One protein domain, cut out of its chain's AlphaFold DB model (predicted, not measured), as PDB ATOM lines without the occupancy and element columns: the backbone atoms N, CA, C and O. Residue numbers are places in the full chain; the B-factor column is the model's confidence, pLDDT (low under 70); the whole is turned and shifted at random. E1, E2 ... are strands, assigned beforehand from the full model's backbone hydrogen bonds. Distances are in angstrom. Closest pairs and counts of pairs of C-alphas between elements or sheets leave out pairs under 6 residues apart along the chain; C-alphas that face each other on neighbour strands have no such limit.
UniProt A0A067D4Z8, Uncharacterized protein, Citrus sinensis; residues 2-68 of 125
ATOM      1  N   CYS A   2     -53.025 -14.708  18.676       85.88
ATOM      2  CA  CYS A   2     -52.022 -14.604  17.608       85.88
ATOM      3  C   CYS A   2     -51.303 -15.980  17.540       85.88
ATOM      4  O   CYS A   2     -51.612 -16.841  18.367       85.88
ATOM      5  N   SER A   3     -50.393 -16.216  16.587       89.38
ATOM      6  CA  SER A   3     -49.574 -17.443  16.530       89.38
ATOM      7  C   SER A   3     -48.082 -17.113  16.527       89.38
ATOM      8  O   SER A   3     -47.661 -16.170  15.856       89.38
ATOM      9  N   SER A   4     -47.295 -17.895  17.261       88.62
ATOM     10  CA  SER A   4     -45.834 -17.807  17.328       88.62
ATOM     11  C   SER A   4     -45.185 -19.104  16.850       88.62
ATOM     12  O   SER A   4     -45.807 -20.166  16.838       88.62
ATOM     13  N   ILE A   5     -43.921 -19.008  16.444       91.19
ATOM     14  CA  ILE A   5     -43.105 -20.138  16.002       91.19
ATOM     15  C   ILE A   5     -42.168 -20.523  17.155       91.19
ATOM     16  O   ILE A   5     -41.433 -19.647  17.624       91.19
ATOM     17  N   PRO A   6     -42.182 -21.782  17.631       90.62
ATOM     18  CA  PRO A   6     -41.284 -22.226  18.688       90.62
ATOM     19  C   PRO A   6     -39.849 -22.412  18.177       90.62
ATOM     20  O   PRO A   6     -39.622 -22.783  17.026       90.62
ATOM     21  N   ALA A   7     -38.884 -22.196  19.064       91.50
ATOM     22  CA  ALA A   7     -37.483 -22.553  18.893       91.50
ATOM     23  C   ALA A   7     -37.143 -23.699  19.854       91.50
ATOM     24  O   ALA A   7     -37.478 -23.635  21.040       91.50
ATOM     25  N   TYR A   8     -36.481 -24.735  19.343       92.00
ATOM     26  CA  TYR A   8     -36.124 -25.928  20.108       92.00
ATOM     27  C   TYR A   8     -34.646 -25.924  20.479       92.00
ATOM     28  O   TYR A   8     -33.801 -25.542  19.667       92.00
ATOM     29  N   GLY A   9     -34.351 -26.379  21.695       93.44
ATOM     30  CA  GLY A   9     -32.980 -26.596  22.134       93.44
ATOM     31  C   GLY A   9     -32.362 -27.823  21.463       93.44
ATOM     32  O   GLY A   9     -33.062 -28.739  21.020       93.44
ATOM     33  N   ASN A  10     -31.033 -27.847  21.380       95.38
ATOM     34  CA  ASN A  10     -30.270 -28.932  20.752       95.38
ATOM     35  C   ASN A  10     -29.071 -29.424  21.584       95.38
ATOM     36  O   ASN A  10     -28.328 -30.300  21.141       95.38
ATOM     37  N   GLY A  11     -28.878 -28.875  22.778       95.62
ATOM     38  CA  GLY A  11     -27.744 -29.122  23.659       95.62
ATOM     39  C   GLY A  11     -28.146 -29.654  25.035       95.62
ATOM     40  O   GLY A  11     -29.200 -30.259  25.230       95.62
ATOM     41  N   LYS A  12     -27.243 -29.469  25.999       95.81
ATOM     42  CA  LYS A  12     -27.414 -29.880  27.406       95.81
ATOM     43  C   LYS A  12     -27.262 -28.714  28.384       95.81
ATOM     44  O   LYS A  12     -27.236 -28.925  29.592       95.81
ATOM     45  N   GLU A  13     -27.076 -27.514  27.853       94.94
ATOM     46  CA  GLU A  13     -26.886 -26.294  28.629       94.94
ATOM     47  C   GLU A  13     -28.240 -25.684  28.983       94.94
ATOM     48  O   GLU A  13     -29.217 -25.874  28.257       94.94
ATOM     49  N   ALA A  14     -28.274 -24.937  30.088       91.44
ATOM     50  CA  ALA A  14     -29.479 -24.256  30.537       91.44
ATOM     51  C   ALA A  14     -29.984 -23.278  29.464       91.44
ATOM     52  O   ALA A  14     -29.247 -22.378  29.056       91.44
ATOM     53  N   GLY A  15     -31.228 -23.446  29.013       89.75
ATOM     54  CA  GLY A  15     -31.824 -22.639  27.943       89.75
ATOM     55  C   GLY A  15     -31.490 -23.105  26.520       89.75
ATOM     56  O   GLY A  15     -31.819 -22.410  25.560       89.75
ATOM     57  N   ASN A  16     -30.848 -24.263  26.360       93.44
ATOM     58  CA  ASN A  16     -30.640 -24.923  25.071       93.44
ATOM     59  C   ASN A  16     -30.817 -26.449  25.191       93.44
ATOM     60  O   ASN A  16     -30.103 -27.221  24.557       93.44
ATOM     61  N   GLU A  17     -31.727 -26.923  26.034       94.06
ATOM     62  CA  GLU A  17     -31.921 -28.347  26.291       94.06
ATOM     63  C   GLU A  17     -32.601 -29.053  25.111       94.06
ATOM     64  O   GLU A  17     -33.666 -28.651  24.634       94.06
ATOM     65  N   ALA A  18     -31.998 -30.147  24.642       93.56
ATOM     66  CA  ALA A  18     -32.555 -30.967  23.576       93.56
ATOM     67  C   ALA A  18     -33.966 -31.473  23.929       93.56
ATOM     68  O   ALA A  18     -34.183 -32.047  24.995       93.56
ATOM     69  N   GLY A  19     -34.918 -31.274  23.012       90.06
ATOM     70  CA  GLY A  19     -36.315 -31.698  23.180       90.06
ATOM     71  C   GLY A  19     -37.210 -30.699  23.925       90.06
ATOM     72  O   GLY A  19     -38.416 -30.928  24.017       90.06
ATOM     73  N   TYR A  20     -36.668 -29.579  24.409       92.31
ATOM     74  CA  TYR A  20     -37.447 -28.500  25.017       92.31
ATOM     75  C   TYR A  20     -37.709 -27.369  24.022       92.31
ATOM     76  O   TYR A  20     -36.862 -27.053  23.181       92.31
ATOM     77  N   ILE A  21     -38.866 -26.715  24.154       92.19
ATOM     78  CA  ILE A  21     -39.067 -25.385  23.570       92.19
ATOM     79  C   ILE A  21     -38.312 -24.391  24.452       92.19
ATOM     80  O   ILE A  21     -38.678 -24.192  25.612       92.19
ATOM     81  N   VAL A  22     -37.268 -23.780  23.896       92.44
ATOM     82  CA  VAL A  22     -36.374 -22.834  24.590       92.44
ATOM     83  C   VAL A  22     -36.662 -21.374  24.235       92.44
ATOM     84  O   VAL A  22     -36.089 -20.457  24.815       92.44
ATOM     85  N   GLY A  23     -37.570 -21.138  23.289       90.25
ATOM     86  CA  GLY A  23     -38.032 -19.802  22.939       90.25
ATOM     87  C   GLY A  23     -39.189 -19.824  21.950       90.25
ATOM     88  O   GLY A  23     -39.562 -20.872  21.425       90.25
ATOM     89  N   MET A  24     -39.759 -18.652  21.677       89.56
ATOM     90  CA  MET A  24     -40.778 -18.467  20.644       89.56
ATOM     91  C   MET A  24     -40.623 -17.105  19.971       89.56
ATOM     92  O   MET A  24     -40.158 -16.145  20.588       89.56
ATOM     93  N   SER A  25     -41.059 -16.997  18.717       89.62
ATOM     94  CA  SER A  25     -41.184 -15.698  18.055       89.62
ATOM     95  C   SER A  25     -42.186 -14.799  18.788       89.62
ATOM     96  O   SER A  25     -43.199 -15.267  19.314       89.62
ATOM     97  N   THR A  26     -41.958 -13.485  18.765       87.25
ATOM     98  CA  THR A  26     -42.903 -12.517  19.336       87.25
ATOM     99  C   THR A  26     -44.230 -12.522  18.585       87.25
ATOM    100  O   THR A  26     -44.268 -12.656  17.361       87.25
ATOM    101  N   CYS A  27     -45.316 -12.332  19.329       84.75
ATOM    102  CA  CYS A  27     -46.680 -12.468  18.848       84.75
ATOM    103  C   CYS A  27     -47.546 -11.424  19.547       84.75
ATOM    104  O   CYS A  27     -47.856 -11.562  20.729       84.75
ATOM    105  N   TYR A  28     -47.899 -10.353  18.837       84.06
ATOM    106  CA  TYR A  28     -48.722  -9.282  19.391       84.06
ATOM    107  C   TYR A  28     -50.151  -9.400  18.859       84.06
ATOM    108  O   TYR A  28     -50.348  -9.395  17.638       84.06
ATOM    109  N   PRO A  29     -51.163  -9.501  19.738       82.31
ATOM    110  CA  PRO A  29     -52.552  -9.372  19.329       82.31
ATOM    111  C   PRO A  29     -52.778  -8.029  18.630       82.31
ATOM    112  O   PRO A  29     -52.124  -7.031  18.939       82.31
ATOM    113  N   LYS A  30     -53.728  -7.986  17.693       81.25
ATOM    114  CA  LYS A  30     -54.092  -6.724  17.037       81.25
ATOM    115  C   LYS A  30     -54.543  -5.693  18.090       81.25
ATOM    116  O   LYS A  30     -55.243  -6.071  19.032       81.25
ATOM    117  N   PRO A  31     -54.203  -4.402  17.940       79.06
ATOM    118  CA  PRO A  31     -54.737  -3.361  18.813       79.06
ATOM    119  C   PRO A  31     -56.270  -3.417  18.877       79.06
ATOM    120  O   PRO A  31     -56.927  -3.608  17.855       79.06
ATOM    121  N   GLY A  32     -56.835  -3.293  20.080       76.25
ATOM    122  CA  GLY A  32     -58.281  -3.394  20.314       76.25
ATOM    123  C   GLY A  32     -58.848  -4.820  20.310       76.25
ATOM    124  O   GLY A  32     -60.045  -4.982  20.525       76.25
ATOM    125  N   PHE A  33     -58.019  -5.851  20.106       79.69
ATOM    126  CA  PHE A  33     -58.451  -7.253  20.154       79.69
ATOM    127  C   PHE A  33     -58.866  -7.701  21.561       79.69
ATOM    128  O   PHE A  33     -59.762  -8.527  21.704       79.69
ATOM    129  N   LEU A  34     -58.219  -7.153  22.594       83.06
ATOM    130  CA  LEU A  34     -58.602  -7.351  23.987       83.06
ATOM    131  C   LEU A  34     -58.801  -5.990  24.657       83.06
ATOM    132  O   LEU A  34     -57.945  -5.109  24.550       83.06
ATOM    133  N   ARG A  35     -59.927  -5.837  25.352       84.50
ATOM    134  CA  ARG A  35     -60.170  -4.754  26.307       84.50
ATOM    135  C   ARG A  35     -60.166  -5.376  27.694       84.50
ATOM    136  O   ARG A  35     -60.818  -6.391  27.890       84.50
ATOM    137  N   ILE A  36     -59.408  -4.771  28.598       85.50
ATOM    138  CA  ILE A  36     -59.239  -5.234  29.973       85.50
ATOM    139  C   ILE A  36     -59.859  -4.176  30.872       85.50
ATOM    140  O   ILE A  36     -59.590  -2.982  30.703       85.50
ATOM    141  N   THR A  37     -60.715  -4.608  31.784       88.06
ATOM    142  CA  THR A  37     -61.375  -3.751  32.767       88.06
ATOM    143  C   THR A  37     -60.688  -3.835  34.128       88.06
ATOM    144  O   THR A  37     -59.955  -4.781  34.418       88.06
ATOM    145  N   ASP A  38     -60.888  -2.815  34.967       87.44
ATOM    146  CA  ASP A  38     -60.333  -2.828  36.321       87.44
ATOM    147  C   ASP A  38     -60.846  -4.053  37.097       87.44
ATOM    148  O   ASP A  38     -62.040  -4.358  37.074       87.44
ATOM    149  N   LYS A  39     -59.929  -4.733  37.795       89.56
ATOM    150  CA  LYS A  39     -60.168  -5.966  38.574       89.56
ATOM    151  C   LYS A  39     -60.574  -7.199  37.758       89.56
ATOM    152  O   LYS A  39     -61.042  -8.179  38.338       89.56
ATOM    153  N   GLU A  40     -60.378  -7.186  36.446       91.19
ATOM    154  CA  GLU A  40     -60.562  -8.373  35.612       91.19
ATOM    155  C   GLU A  40     -59.397  -9.363  35.769       91.19
ATOM    156  O   GLU A  40     -58.229  -8.980  35.842       91.19
ATOM    157  N   THR A  41     -59.711 -10.660  35.801       90.88
ATOM    158  CA  THR A  41     -58.698 -11.722  35.831       90.88
ATOM    159  C   THR A  41     -58.286 -12.085  34.412       90.88
ATOM    160  O   THR A  41     -59.100 -12.574  33.629       90.88
ATOM    161  N   LEU A  42     -57.003 -11.920  34.095       88.31
ATOM    162  CA  LEU A  42     -56.438 -12.358  32.821       88.31
ATOM    163  C   LEU A  42     -55.956 -13.805  32.911       88.31
ATOM    164  O   LEU A  42     -55.147 -14.147  33.773       88.31
ATOM    165  N   ILE A  43     -56.416 -14.639  31.980       89.50
ATOM    166  CA  ILE A  43     -55.936 -16.011  31.805       89.50
ATOM    167  C   ILE A  43     -55.077 -16.049  30.544       89.50
ATOM    168  O   ILE A  43     -55.538 -15.709  29.456       89.50
ATOM    169  N   VAL A  44     -53.820 -16.462  30.700       85.94
ATOM    170  CA  VAL A  44     -52.886 -16.653  29.588       85.94
ATOM    171  C   VAL A  44     -52.748 -18.147  29.332       85.94
ATOM    172  O   VAL A  44     -52.235 -18.879  30.173       85.94
ATOM    173  N   GLU A  45     -53.192 -18.590  28.159       87.81
ATOM    174  CA  GLU A  45     -53.048 -19.971  27.701       87.81
ATOM    175  C   GLU A  45     -52.037 -20.031  26.553       87.81
ATOM    176  O   GLU A  45     -52.145 -19.297  25.569       87.81
ATOM    177  N   SER A  46     -51.054 -20.922  26.675       85.56
ATOM    178  CA  SER A  46     -50.153 -21.277  25.578       85.56
ATOM    179  C   SER A  46     -50.515 -22.667  25.079       85.56
ATOM    180  O   SER A  46     -50.324 -23.652  25.788       85.56
ATOM    181  N   ASN A  47     -51.050 -22.736  23.862       87.94
ATOM    182  CA  ASN A  47     -51.436 -23.988  23.226       87.94
ATOM    183  C   ASN A  47     -50.341 -24.424  22.245       87.94
ATOM    184  O   ASN A  47     -50.046 -23.711  21.282       87.94
ATOM    185  N   TYR A  48     -49.732 -25.578  22.513       86.62
ATOM    186  CA  TYR A  48     -48.647 -26.138  21.711       86.62
ATOM    187  C   TYR A  48     -49.155 -27.308  20.872       86.62
ATOM    188  O   TYR A  48     -49.879 -28.179  21.350       86.62
ATOM    189  N   SER A  49     -48.758 -27.328  19.600       84.75
ATOM    190  CA  SER A  49     -49.130 -28.395  18.676       84.75
ATOM    191  C   SER A  49     -48.412 -29.692  19.030       84.75
ATOM    192  O   SER A  49     -47.192 -29.734  19.018       84.75
ATOM    193  N   SER A  50     -49.147 -30.790  19.184       86.12
ATOM    194  CA  SER A  50     -48.574 -32.135  19.343       86.12
ATOM    195  C   SER A  50     -48.012 -32.739  18.047       86.12
ATOM    196  O   SER A  50     -47.856 -33.952  17.956       86.12
ATOM    197  N   SER A  51     -47.778 -31.932  17.005       87.31
ATOM    198  CA  SER A  51     -47.194 -32.408  15.741       87.31
ATOM    199  C   SER A  51     -45.729 -32.815  15.884       87.31
ATOM    200  O   SER A  51     -45.249 -33.638  15.111       87.31
ATOM    201  N   HIS A  52     -45.035 -32.234  16.860       83.31
ATOM    202  CA  HIS A  52     -43.669 -32.570  17.228       83.31
ATOM    203  C   HIS A  52     -43.657 -32.888  18.717       83.31
ATOM    204  O   HIS A  52     -44.270 -32.168  19.502       83.31
ATOM    205  N   ASP A  53     -42.963 -33.953  19.107       85.56
ATOM    206  CA  ASP A  53     -42.801 -34.262  20.521       85.56
ATOM    207  C   ASP A  53     -41.954 -33.183  21.203       85.56
ATOM    208  O   ASP A  53     -40.946 -32.709  20.675       85.56
ATOM    209  N   HIS A  54     -42.373 -32.806  22.404       88.38
ATOM    210  CA  HIS A  54     -41.689 -31.842  23.254       88.38
ATOM    211  C   HIS A  54     -41.653 -32.409  24.665       88.38
ATOM    212  O   HIS A  54     -42.683 -32.809  25.209       88.38
ATOM    213  N   THR A  55     -40.467 -32.429  25.264       91.25
ATOM    214  CA  THR A  55     -40.265 -32.865  26.651       91.25
ATOM    215  C   THR A  55     -40.830 -31.844  27.634       91.25
ATOM    216  O   THR A  55     -41.347 -32.203  28.689       91.25
ATOM    217  N   GLY A  56     -40.758 -30.563  27.280       88.62
ATOM    218  CA  GLY A  56     -41.292 -29.474  28.076       88.62
ATOM    219  C   GLY A  56     -41.078 -28.122  27.410       88.62
ATOM    220  O   GLY A  56     -40.559 -28.019  26.297       88.62
ATOM    221  N   VAL A  57     -41.480 -27.073  28.120       88.44
ATOM    222  CA  VAL A  57     -41.373 -25.688  27.665       88.44
ATOM    223  C   VAL A  57     -40.672 -24.868  28.737       88.44
ATOM    224  O   VAL A  57     -41.086 -24.880  29.897       88.44
ATOM    225  N   MET A  58     -39.636 -24.133  28.343       83.31
ATOM    226  CA  MET A  58     -39.045 -23.064  29.143       83.31
ATOM    227  C   MET A  58     -39.746 -21.754  28.781       83.31
ATOM    228  O   MET A  58     -39.562 -21.206  27.697       83.31
ATOM    229  N   GLY A  59     -40.626 -21.290  29.670       74.12
ATOM    230  CA  GLY A  59     -41.483 -20.134  29.418       74.12
ATOM    231  C   GLY A  59     -41.006 -18.875  30.133       74.12
ATOM    232  O   GLY A  59     -40.952 -18.841  31.359       74.12
ATOM    233  N   LEU A  60     -40.760 -17.814  29.367       74.19
ATOM    234  CA  LEU A  60     -40.720 -16.438  29.858       74.19
ATOM    235  C   LEU A  60     -41.754 -15.635  29.069       74.19
ATOM    236  O   LEU A  60     -41.688 -15.574  27.843       74.19
ATOM    237  N   PHE A  61     -42.707 -15.018  29.762       76.94
ATOM    238  CA  PHE A  61     -43.692 -14.142  29.137       76.94
ATOM    239  C   PHE A  61     -43.745 -12.795  29.847       76.94
ATOM    240  O   PHE A  61     -43.479 -12.682  31.042       76.94
ATOM    241  N   TYR A  62     -44.096 -11.767  29.082       80.56
ATOM    242  CA  TYR A  62     -44.266 -10.405  29.561       80.56
ATOM    243  C   TYR A  62     -45.608  -9.878  29.049       80.56
ATOM    244  O   TYR A  62     -45.915 -10.013  27.863       80.56
ATOM    245  N   ILE A  63     -46.407  -9.279  29.933       82.69
ATOM    246  CA  ILE A  63     -47.725  -8.727  29.599       82.69
ATOM    247  C   ILE A  63     -47.610  -7.202  29.549       82.69
ATOM    248  O   ILE A  63     -47.353  -6.558  30.561       82.69
ATOM    249  N   LEU A  64     -47.807  -6.630  28.358       81.31
ATOM    250  CA  LEU A  64     -47.911  -5.185  28.147       81.31
ATOM    251  C   LEU A  64     -49.390  -4.792  28.140       81.31
ATOM    252  O   LEU A  64     -50.147  -5.281  27.300       81.31
ATOM    253  N   VAL A  65     -49.790  -3.891  29.036       81.00
ATOM    254  CA  VAL A  65     -51.142  -3.317  29.078       81.00
ATOM    255  C   VAL A  65     -51.047  -1.826  28.770       81.00
ATOM    256  O   VAL A  65     -50.200  -1.133  29.325       81.00
ATOM    257  N   ALA A  66     -51.892  -1.339  27.862       80.50
ATOM    258  CA  ALA A  66     -52.001   0.084  27.558       80.50
ATOM    259  C   ALA A  66     -53.170   0.699  28.340       80.50
ATOM    260  O   ALA A  66     -54.270   0.150  28.314       80.50
ATOM    261  N   ASP A  67     -52.957   1.865  28.956       76.44
ATOM    262  CA  ASP A  67     -53.985   2.561  29.749       76.44
ATOM    263  C   ASP A  67     -55.211   2.974  28.923       76.44
ATOM    264  O   ASP A  67     -56.321   3.089  29.444       76.44
ATOM    265  N   ARG A  68     -55.020   3.249  27.624       71.62
ATOM    266  CA  ARG A  68     -56.086   3.665  26.706       71.62
ATOM    267  C   ARG A  68     -55.865   3.048  25.334       71.62
ATOM    268  O   ARG A  68     -54.865   3.322  24.676       71.62
TER     269      ARG A  68
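This is residues 2 to 68 of the 125 residues of an uncharacterized protein of Citrus sinensis (UniProt A0A067D4Z8). With little regular structure, this is an elongated, loose loop-work: a small hairpin of E1 and E2 lies towards one end, and residues 25 to 68 run away from it, fold back to E2 at residues 56 to 57, and run away again. The printed part has 67 residues, with no named helix and two strands, E1 then E2, in one antiparallel sheet; the class is all strand, though the named elements hold only 8 residues. The radius of gyration of the C-alphas is 15.0 A, and the spans are 44 by 24 by 18 A.

E2, residues 20 to 24, is 11.4 A long and ends at C-alpha 24 (-40.778, -18.467, 20.644). E1, residues 6 to 8, begins at C-alpha 6 (-41.284, -22.226, 18.688).

E1 and E2 form a hairpin, antiparallel at 141 degrees between directions. C-alphas 6 and 24 face each other at 4.3 A; N 7 and O 23, 2.8 A apart, are within hydrogen-bond range. Residues 20 to 21 of E2 pair with 56 to 57, parallel.

The C-alphas farthest apart, of Lys 12 and Arg 68, are 44.1 A apart. The link E1 to E2, 11 residues, is long. The printed part has no cut, and no printed residue is under pLDDT 70.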